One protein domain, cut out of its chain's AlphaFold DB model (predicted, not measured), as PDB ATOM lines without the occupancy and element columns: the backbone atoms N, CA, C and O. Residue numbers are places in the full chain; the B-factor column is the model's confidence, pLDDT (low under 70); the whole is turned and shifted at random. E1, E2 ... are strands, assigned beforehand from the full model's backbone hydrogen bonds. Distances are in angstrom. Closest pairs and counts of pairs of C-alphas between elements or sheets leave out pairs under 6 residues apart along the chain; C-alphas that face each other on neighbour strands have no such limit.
ATOM      1  N   CYS A 142      50.480 -21.181  51.692       90.62
ATOM      2  CA  CYS A 142      49.372 -20.524  52.383       90.62
ATOM      3  C   CYS A 142      49.700 -20.255  53.856       90.62
ATOM      4  O   CYS A 142      50.225 -21.119  54.560       90.62
ATOM      5  N   ILE A 143      49.359 -19.061  54.335       90.06
ATOM      6  CA  ILE A 143      49.519 -18.647  55.729       90.06
ATOM      7  C   ILE A 143      48.145 -18.226  56.273       90.06
ATOM      8  O   ILE A 143      47.624 -17.192  55.847       90.06
ATOM      9  N   PRO A 144      47.559 -18.993  57.215       86.25
ATOM     10  CA  PRO A 144      46.325 -18.611  57.897       86.25
ATOM     11  C   PRO A 144      46.466 -17.293  58.666       86.25
ATOM     12  O   PRO A 144      47.502 -17.055  59.293       86.25
ATOM     13  N   ASP A 145      45.416 -16.469  58.658       86.75
ATOM     14  CA  ASP A 145      45.341 -15.285  59.518       86.75
ATOM     15  C   ASP A 145      44.973 -15.711  60.957       86.75
ATOM     16  O   ASP A 145      44.154 -16.618  61.137       86.75
ATOM     17  N   PRO A 146      45.578 -15.106  61.997       78.75
ATOM     18  CA  PRO A 146      45.180 -15.345  63.384       78.75
ATOM     19  C   PRO A 146      43.712 -15.005  63.681       78.75
ATOM     20  O   PRO A 146      43.132 -15.575  64.604       78.75
ATOM     21  N   ASP A 147      43.130 -14.061  62.941       82.31
ATOM     22  CA  ASP A 147      41.718 -13.710  63.009       82.31
ATOM     23  C   ASP A 147      40.912 -14.638  62.081       82.31
ATOM     24  O   ASP A 147      41.060 -14.563  60.857       82.31
ATOM     25  N   PRO A 148      40.016 -15.487  62.620       80.00
ATOM     26  CA  PRO A 148      39.247 -16.440  61.820       80.00
ATOM     27  C   PRO A 148      38.267 -15.765  60.849       80.00
ATOM     28  O   PRO A 148      37.683 -16.442  60.008       80.00
ATOM     29  N   THR A 149      38.067 -14.447  60.950       85.88
ATOM     30  CA  THR A 149      37.220 -13.673  60.036       85.88
ATOM     31  C   THR A 149      37.984 -13.086  58.850       85.88
ATOM     32  O   THR A 149      37.364 -12.482  57.969       85.88
ATOM     33  N   LYS A 150      39.314 -13.232  58.801       89.50
ATOM     34  CA  LYS A 150      40.169 -12.675  57.747       89.50
ATOM     35  C   LYS A 150      40.669 -13.741  56.787       89.50
ATOM     36  O   LYS A 150      40.867 -14.898  57.146       89.50
ATOM     37  N   ALA A 151      40.845 -13.332  55.533       88.69
ATOM     38  CA  ALA A 151      41.325 -14.220  54.489       88.69
ATOM     39  C   ALA A 151      42.810 -14.560  54.709       88.69
ATOM     40  O   ALA A 151      43.577 -13.699  55.148       88.69
ATOM     41  N   PRO A 152      43.238 -15.789  54.378       90.69
ATOM     42  CA  PRO A 152      44.636 -16.168  54.484       90.69
ATOM     43  C   PRO A 152      45.500 -15.451  53.435       90.69
ATOM     44  O   PRO A 152      45.015 -14.907  52.439       90.69
ATOM     45  N   THR A 153      46.813 -15.457  53.666       89.56
ATOM     46  CA  THR A 153      47.807 -14.850  52.772       89.56
ATOM     47  C   THR A 153      48.536 -15.924  51.970       89.56
ATOM     48  O   THR A 153      48.991 -16.914  52.541       89.56
ATOM     49  N   CYS A 154      48.696 -15.707  50.663       89.12
ATOM     50  CA  CYS A 154      49.468 -16.591  49.792       89.12
ATOM     51  C   CYS A 154      50.844 -15.999  49.470       89.12
ATOM     52  O   CYS A 154      50.959 -14.836  49.081       89.12
ATOM     53  N   ILE A 155      51.885 -16.825  49.569       89.38
ATOM     54  CA  ILE A 155      53.202 -16.560  48.988       89.38
ATOM     55  C   ILE A 155      53.283 -17.363  47.693       89.38
ATOM     56  O   ILE A 155      53.336 -18.594  47.723       89.38
ATOM     57  N   CYS A 156      53.257 -16.660  46.561       86.00
ATOM     58  CA  CYS A 156      53.174 -17.290  45.250       86.00
ATOM     59  C   CYS A 156      54.463 -18.010  44.860       86.00
ATOM     60  O   CYS A 156      55.569 -17.505  45.070       86.00
ATOM     61  N   ALA A 157      54.295 -19.187  44.256       87.75
ATOM     62  CA  ALA A 157      55.371 -19.894  43.582       87.75
ATOM     63  C   ALA A 157      55.915 -19.083  42.389       87.75
ATOM     64  O   ALA A 157      55.279 -18.164  41.870       87.75
ATOM     65  N   SER A 158      57.119 -19.429  41.930       83.25
ATOM     66  CA  SER A 158      57.716 -18.765  40.765       83.25
ATOM     67  C   SER A 158      56.825 -18.925  39.532       83.25
ATOM     68  O   SER A 158      56.446 -20.037  39.177       83.25
ATOM     69  N   GLY A 159      56.512 -17.812  38.867       73.69
ATOM     70  CA  GLY A 159      55.652 -17.810  37.683       73.69
ATOM     71  C   GLY A 159      54.149 -17.757  37.975       73.69
ATOM     72  O   GLY A 159      53.377 -17.766  37.019       73.69
ATOM     73  N   SER A 160      53.719 -17.642  39.238       80.88
ATOM     74  CA  SER A 160      52.331 -17.323  39.596       80.88
ATOM     75  C   SER A 160      52.202 -15.960  40.283       80.88
ATOM     76  O   SER A 160      53.154 -15.422  40.850       80.88
ATOM     77  N   TYR A 161      51.025 -15.346  40.169       80.06
ATOM     78  CA  TYR A 161      50.726 -14.030  40.732       80.06
ATOM     79  C   TYR A 161      49.232 -13.865  41.043       80.06
ATOM     80  O   TYR A 161      48.394 -14.714  40.734       80.06
ATOM     81  N   GLY A 162      48.890 -12.727  41.646       75.69
ATOM     82  CA  GLY A 162      47.546 -12.433  42.142       75.69
ATOM     83  C   GLY A 162      47.434 -12.665  43.647       75.69
ATOM     84  O   GLY A 162      48.351 -13.181  44.277       75.69
ATOM     85  N   PHE A 163      46.308 -12.262  44.236       78.38
ATOM     86  CA  PHE A 163      46.097 -12.339  45.690       78.38
ATOM     87  C   PHE A 163      46.041 -13.782  46.213       78.38
ATOM     88  O   PHE A 163      46.355 -14.030  47.371       78.38
ATOM     89  N   ASN A 164      45.660 -14.716  45.345       83.06
ATOM     90  CA  ASN A 164      45.533 -16.136  45.632       83.06
ATOM     91  C   ASN A 164      46.415 -17.009  44.721       83.06
ATOM     92  O   ASN A 164      46.223 -18.214  44.648       83.06
ATOM     93  N   CYS A 165      47.375 -16.418  44.003       88.19
ATOM     94  CA  CYS A 165      48.331 -17.130  43.141       88.19
ATOM     95  C   CYS A 165      47.707 -18.042  42.063       88.19
ATOM     96  O   CYS A 165      48.376 -18.945  41.567       88.19
ATOM     97  N   MET A 166      46.444 -17.812  41.686       84.25
ATOM     98  CA  MET A 166      45.754 -18.596  40.651       84.25
ATOM     99  C   MET A 166      46.092 -18.155  39.220       84.25
ATOM    100  O   MET A 166      45.768 -18.862  38.270       84.25
ATOM    101  N   ASN A 167      46.743 -17.001  39.040       76.50
ATOM    102  CA  ASN A 167      47.143 -16.530  37.718       76.50
ATOM    103  C   ASN A 167      48.584 -16.949  37.434       76.50
ATOM    104  O   ASN A 167      49.461 -16.747  38.274       76.50
ATOM    105  N   THR A 168      48.849 -17.473  36.240       71.69
ATOM    106  CA  THR A 168      50.192 -17.876  35.807       71.69
ATOM    107  C   THR A 168      50.743 -16.927  34.748       71.69
ATOM    108  O   THR A 168      50.021 -16.397  33.901       71.69
ATOM    109  N   VAL A 169      52.050 -16.684  34.800       66.38
ATOM    110  CA  VAL A 169      52.771 -15.925  33.780       66.38
ATOM    111  C   VAL A 169      53.011 -16.859  32.597       66.38
ATOM    112  O   VAL A 169      53.879 -17.729  32.649       66.38
ATOM    113  N   PRO A 278      34.070  -8.093  43.967       79.44
ATOM    114  CA  PRO A 278      33.999  -6.643  43.845       79.44
ATOM    115  C   PRO A 278      34.550  -5.936  45.092       79.44
ATOM    116  O   PRO A 278      34.501  -6.443  46.216       79.44
ATOM    117  N   ALA A 279      35.116  -4.748  44.879       82.94
ATOM    118  CA  ALA A 279      35.552  -3.883  45.969       82.94
ATOM    119  C   ALA A 279      34.344  -3.193  46.623       82.94
ATOM    120  O   ALA A 279      33.372  -2.873  45.943       82.94
ATOM    121  N   GLY A 280      34.418  -2.944  47.929       82.38
ATOM    122  CA  GLY A 280      33.332  -2.350  48.712       82.38
ATOM    123  C   GLY A 280      32.297  -3.354  49.217       82.38
ATOM    124  O   GLY A 280      31.349  -2.943  49.881       82.38
ATOM    125  N   VAL A 281      32.481  -4.648  48.926       87.31
ATOM    126  CA  VAL A 281      31.652  -5.726  49.472       87.31
ATOM    127  C   VAL A 281      32.441  -6.487  50.530       87.31
ATOM    128  O   VAL A 281      33.585  -6.860  50.287       87.31
ATOM    129  N   THR A 282      31.858  -6.714  51.705       92.56
ATOM    130  CA  THR A 282      32.508  -7.422  52.824       92.56
ATOM    131  C   THR A 282      31.617  -8.539  53.355       92.56
ATOM    132  O   THR A 282      30.448  -8.657  52.978       92.56
ATOM    133  N   CYS A 283      32.136  -9.352  54.277       94.12
ATOM    134  CA  CYS A 283      31.347 -10.429  54.871       94.12
ATOM    135  C   CYS A 283      30.141  -9.940  55.675       94.12
ATOM    136  O   CYS A 283      29.185 -10.690  55.836       94.12
ATOM    137  N   ALA A 284      30.123  -8.672  56.098       93.81
ATOM    138  CA  ALA A 284      28.968  -8.075  56.768       93.81
ATOM    139  C   ALA A 284      27.697  -8.082  55.895       93.81
ATOM    140  O   ALA A 284      26.588  -8.013  56.417       93.81
ATOM    141  N   GLN A 285      27.847  -8.179  54.572       94.62
ATOM    142  CA  GLN A 285      26.736  -8.238  53.620       94.62
ATOM    143  C   GLN A 285      26.315  -9.671  53.261       94.62
ATOM    144  O   GLN A 285      25.424  -9.841  52.433       94.62
ATOM    145  N   ASN A 286      26.928 -10.694  53.869       94.38
ATOM    146  CA  ASN A 286      26.674 -12.116  53.607       94.38
ATOM    147  C   ASN A 286      26.685 -12.493  52.107       94.38
ATOM    148  O   ASN A 286      25.689 -13.007  51.590       94.38
ATOM    149  N   PRO A 287      27.789 -12.236  51.380       94.75
ATOM    150  CA  PRO A 287      27.844 -12.494  49.942       94.75
ATOM    151  C   PRO A 287      27.912 -13.991  49.588       94.75
ATOM    152  O   PRO A 287      27.426 -14.386  48.529       94.75
ATOM    153  N   CYS A 288      28.478 -14.828  50.464       94.38
ATOM    154  CA  CYS A 288      28.662 -16.260  50.221       94.38
ATOM    155  C   CYS A 288      27.339 -17.034  50.304       94.38
ATOM    156  O   CYS A 288      26.577 -16.910  51.264       94.38
ATOM    157  N   ARG A 289      27.067 -17.852  49.289       94.88
ATOM    158  CA  ARG A 289      25.885 -18.712  49.172       94.88
ATOM    159  C   ARG A 289      26.150 -20.095  49.758       94.88
ATOM    160  O   ARG A 289      27.261 -20.412  50.173       94.88
ATOM    161  N   ASN A 290      25.096 -20.912  49.815       92.06
ATOM    162  CA  ASN A 290      25.154 -22.314  50.247       92.06
ATOM    163  C   ASN A 290      25.798 -22.507  51.634       92.06
ATOM    164  O   ASN A 290      26.476 -23.500  51.883       92.06
ATOM    165  N   ASN A 291      25.588 -21.531  52.530       91.00
ATOM    166  CA  ASN A 291      26.154 -21.479  53.884       91.00
ATOM    167  C   ASN A 291      27.680 -21.653  53.921       91.00
ATOM    168  O   ASN A 291      28.228 -22.228  54.863       91.00
ATOM    169  N   ARG A 292      28.372 -21.170  52.884       91.56
ATOM    170  CA  ARG A 292      29.826 -21.247  52.806       91.56
ATOM    171  C   ARG A 292      30.511 -20.172  53.661       91.56
ATOM    172  O   ARG A 292      30.001 -19.050  53.734       91.56
ATOM    173  N   PRO A 293      31.660 -20.488  54.293       91.38
ATOM    174  CA  PRO A 293      32.410 -19.525  55.095       91.38
ATOM    175  C   PRO A 293      32.827 -18.286  54.300       91.38
ATOM    176  O   PRO A 293      33.258 -18.395  53.150       91.38
ATOM    177  N   CYS A 294      32.745 -17.120  54.947       93.31
ATOM    178  CA  CYS A 294      33.169 -15.836  54.397       93.31
ATOM    179  C   CYS A 294      34.342 -15.263  55.191       93.31
ATOM    180  O   CYS A 294      34.289 -15.211  56.420       93.31
ATOM    181  N   TYR A 295      35.346 -14.756  54.480       92.38
ATOM    182  CA  TYR A 295      36.514 -14.100  55.055       92.38
ATOM    183  C   TYR A 295      36.709 -12.701  54.467       92.38
ATOM    184  O   TYR A 295      36.673 -12.509  53.250       92.38
ATOM    185  N   ASN A 296      36.935 -11.702  55.320       91.56
ATOM    186  CA  ASN A 296      37.235 -10.342  54.885       91.56
ATOM    187  C   ASN A 296      38.640 -10.284  54.275       91.56
ATOM    188  O   ASN A 296      39.604 -10.785  54.858       91.56
ATOM    189  N   ASN A 297      38.769  -9.625  53.124       87.69
ATOM    190  CA  ASN A 297      40.035  -9.462  52.414       87.69
ATOM    191  C   ASN A 297      40.227  -7.995  52.000       87.69
ATOM    192  O   ASN A 297      39.885  -7.581  50.887       87.69
ATOM    193  N   GLY A 298      40.722  -7.178  52.933       85.25
ATOM    194  CA  GLY A 298      40.830  -5.728  52.749       85.25
ATOM    195  C   GLY A 298      39.454  -5.082  52.543       85.25
ATOM    196  O   GLY A 298      38.559  -5.258  53.361       85.25
ATOM    197  N   ASN A 299      39.275  -4.349  51.438       83.38
ATOM    198  CA  ASN A 299      37.983  -3.772  51.029       83.38
ATOM    199  C   ASN A 299      37.168  -4.733  50.134       83.38
ATOM    200  O   ASN A 299      36.543  -4.320  49.158       83.38
ATOM    201  N   SER A 300      37.288  -6.035  50.368       87.94
ATOM    202  CA  SER A 300      36.634  -7.096  49.602       87.94
ATOM    203  C   SER A 300      36.405  -8.312  50.513       87.94
ATOM    204  O   SER A 300      36.632  -8.240  51.724       87.94
ATOM    205  N   TYR A 301      35.982  -9.437  49.945       89.81
ATOM    206  CA  TYR A 301      35.750 -10.686  50.671       89.81
ATOM    207  C   TYR A 301      36.346 -11.880  49.921       89.81
ATOM    208  O   TYR A 301      36.899 -11.731  48.834       89.81
ATOM    209  N   PHE A 302      36.249 -13.057  50.526       89.12
ATOM    210  CA  PHE A 302      36.539 -14.359  49.945       89.12
ATOM    211  C   PHE A 302      35.530 -15.371  50.501       89.12
ATOM    212  O   PHE A 302      35.251 -15.354  51.699       89.12
ATOM    213  N   CYS A 303      35.000 -16.243  49.642       90.56
ATOM    214  CA  CYS A 303      34.126 -17.342  50.043       90.56
ATOM    215  C   CYS A 303      34.852 -18.679  49.889       90.56
ATOM    216  O   CYS A 303      35.295 -19.013  48.791       90.56
ATOM    217  N   SER A 304      34.938 -19.462  50.966       89.38
ATOM    218  CA  SER A 304      35.505 -20.813  50.894       89.38
ATOM    219  C   SER A 304      34.446 -21.800  50.412       89.38
ATOM    220  O   SER A 304      33.562 -22.211  51.165       89.38
ATOM    221  N   CYS A 305      34.504 -22.151  49.127       87.88
ATOM    222  CA  CYS A 305      33.459 -22.939  48.482       87.88
ATOM    223  C   CYS A 305      33.556 -24.444  48.700       87.88
ATOM    224  O   CYS A 305      32.603 -25.134  48.335       87.88
ATOM    225  N   GLY A 306      34.639 -24.949  49.298       82.88
ATOM    226  CA  GLY A 306      34.914 -26.376  49.500       82.88
ATOM    227  C   GLY A 306      34.806 -27.221  48.221       82.88
ATOM    228  O   GLY A 306      34.736 -26.703  47.111       82.88
ATOM    229  N   SER A 307      34.742 -28.544  48.367       82.81
ATOM    230  CA  SER A 307      34.811 -29.479  47.227       82.81
ATOM    231  C   SER A 307      33.539 -29.590  46.376       82.81
ATOM    232  O   SER A 307      33.576 -30.181  45.301       82.81
ATOM    233  N   GLN A 308      32.405 -29.071  46.852       86.94
ATOM    234  CA  GLN A 308      31.088 -29.283  46.231       86.94
ATOM    235  C   GLN A 308      30.555 -28.072  45.459       86.94
ATOM    236  O   GLN A 308      29.622 -28.215  44.669       86.94
ATOM    237  N   TYR A 309      31.121 -26.884  45.683       89.44
ATOM    238  CA  TYR A 309      30.626 -25.643  45.096       89.44
ATOM    239  C   TYR A 309      31.767 -24.835  44.480       89.44
ATOM    240  O   TYR A 309      32.922 -24.964  44.877       89.44
ATOM    241  N   ARG A 310      31.431 -23.972  43.523       86.62
ATOM    242  CA  ARG A 310      32.353 -23.032  42.877       86.62
ATOM    243  C   ARG A 310      31.662 -21.694  42.603       86.62
ATOM    244  O   ARG A 310      30.469 -21.534  42.855       86.62
ATOM    245  N   GLY A 311      32.426 -20.752  42.060       83.94
ATOM    246  CA  GLY A 311      31.975 -19.388  41.790       83.94
ATOM    247  C   GLY A 311      32.463 -18.402  42.849       83.94
ATOM    248  O   GLY A 311      32.951 -18.791  43.908       83.94
ATOM    249  N   ILE A 312      32.346 -17.108  42.547       85.69
ATOM    250  CA  ILE A 312      32.823 -16.014  43.413       85.69
ATOM    251  C   ILE A 312      32.078 -16.015  44.756       85.69
ATOM    252  O   ILE A 312      32.646 -15.653  45.787       85.69
ATOM    253  N   ASN A 313      30.816 -16.443  44.743       90.69
ATOM    254  CA  ASN A 313      29.938 -16.511  45.903       90.69
ATOM    255  C   ASN A 313      29.583 -17.952  46.278       90.69
ATOM    256  O   ASN A 313      28.659 -18.148  47.064       90.69
ATOM    257  N   CYS A 314      30.276 -18.957  45.737       91.81
ATOM    258  CA  CYS A 314      29.943 -20.371  45.921       91.81
ATOM    259  C   CYS A 314      28.509 -20.730  45.507       91.81
ATOM    260  O   CYS A 314      27.858 -21.547  46.156       91.81
ATOM    261  N   GLU A 315      27.990 -20.074  44.475       92.50
ATOM    262  CA  GLU A 315      26.616 -20.190  43.997       92.50
ATOM    263  C   GLU A 315      26.393 -21.389  43.066       92.50
ATOM    264  O   GLU A 315      25.259 -21.845  42.922       92.50
ATOM    265  N   GLU A 316      27.456 -21.926  42.468       90.19
ATOM    266  CA  GLU A 316      27.377 -23.034  41.518       90.19
ATOM    267  C   GLU A 316      27.728 -24.362  42.188       90.19
ATOM    268  O   GLU A 316      28.736 -24.462  42.883       90.19
ATOM    269  N   PHE A 317      26.940 -25.407  41.930       89.12
ATOM    270  CA  PHE A 317      27.276 -26.776  42.320       89.12
ATOM    271  C   PHE A 317      28.207 -27.421  41.286       89.12
ATOM    272  O   PHE A 317      28.032 -27.243  40.076       89.12
ATOM    273  N   ILE A 318      29.183 -28.201  41.746       86.81
ATOM    274  CA  ILE A 318      30.071 -28.966  40.866       86.81
ATOM    275  C   ILE A 318      29.362 -30.282  40.508       86.81
ATOM    276  O   ILE A 318      29.423 -31.256  41.252       86.81
TER     277      ILE A 318
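AT A GLANCE: This is residues 142 to 169 and 278 to 318 of the 320 residues of the protein "Hypothetical protein" of Rotaria magnacalcarata (UniProt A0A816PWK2). This model has little regular structure: two lobes made mostly of loops, residues 142 to 169 with strand E1 and residues 278 to 318 with the small hairpin of E2 and E3. The 69 printed residues hold no named helix and three named strands, in the order E1, E2, E3; 9 residues are in them, and the class is all strand. The sheet, E2 - E3, is antiparallel. The whole is compact, radius of gyration of the C-alphas 12.6 A, spanning 34 by 28 by 22 A.

IN THESE COORDINATES: E1, residues 153 to 155, begins at C-alpha (47.807, -14.850, 52.772) and is 6.8 A long. E2, residues 294 to 296, and E3, residues 301 to 303, are each 6.9 A long; E3 ends at C-alpha (34.126, -17.342, 50.043).

HOW THE PARTS SIT: E1 pairs with no named strand, but residues 153 to 154 pair with residues 142 to 143, antiparallel. E1 is apart from E2 and E3. The hairpin of E2 and E3, 157 degrees between directions, has N 295 and O 302 within hydrogen-bond range at 2.8 A.

THE WHOLE: The C-alphas of Ser 158 and Gln 285 are farthest apart, 35.2 A. Residues 170 to 277 are not printed; the gap is 23.2 A between C-alphas 169 and 278. The link E2 to E3 is tight. Residue 169 is under pLDDT 70.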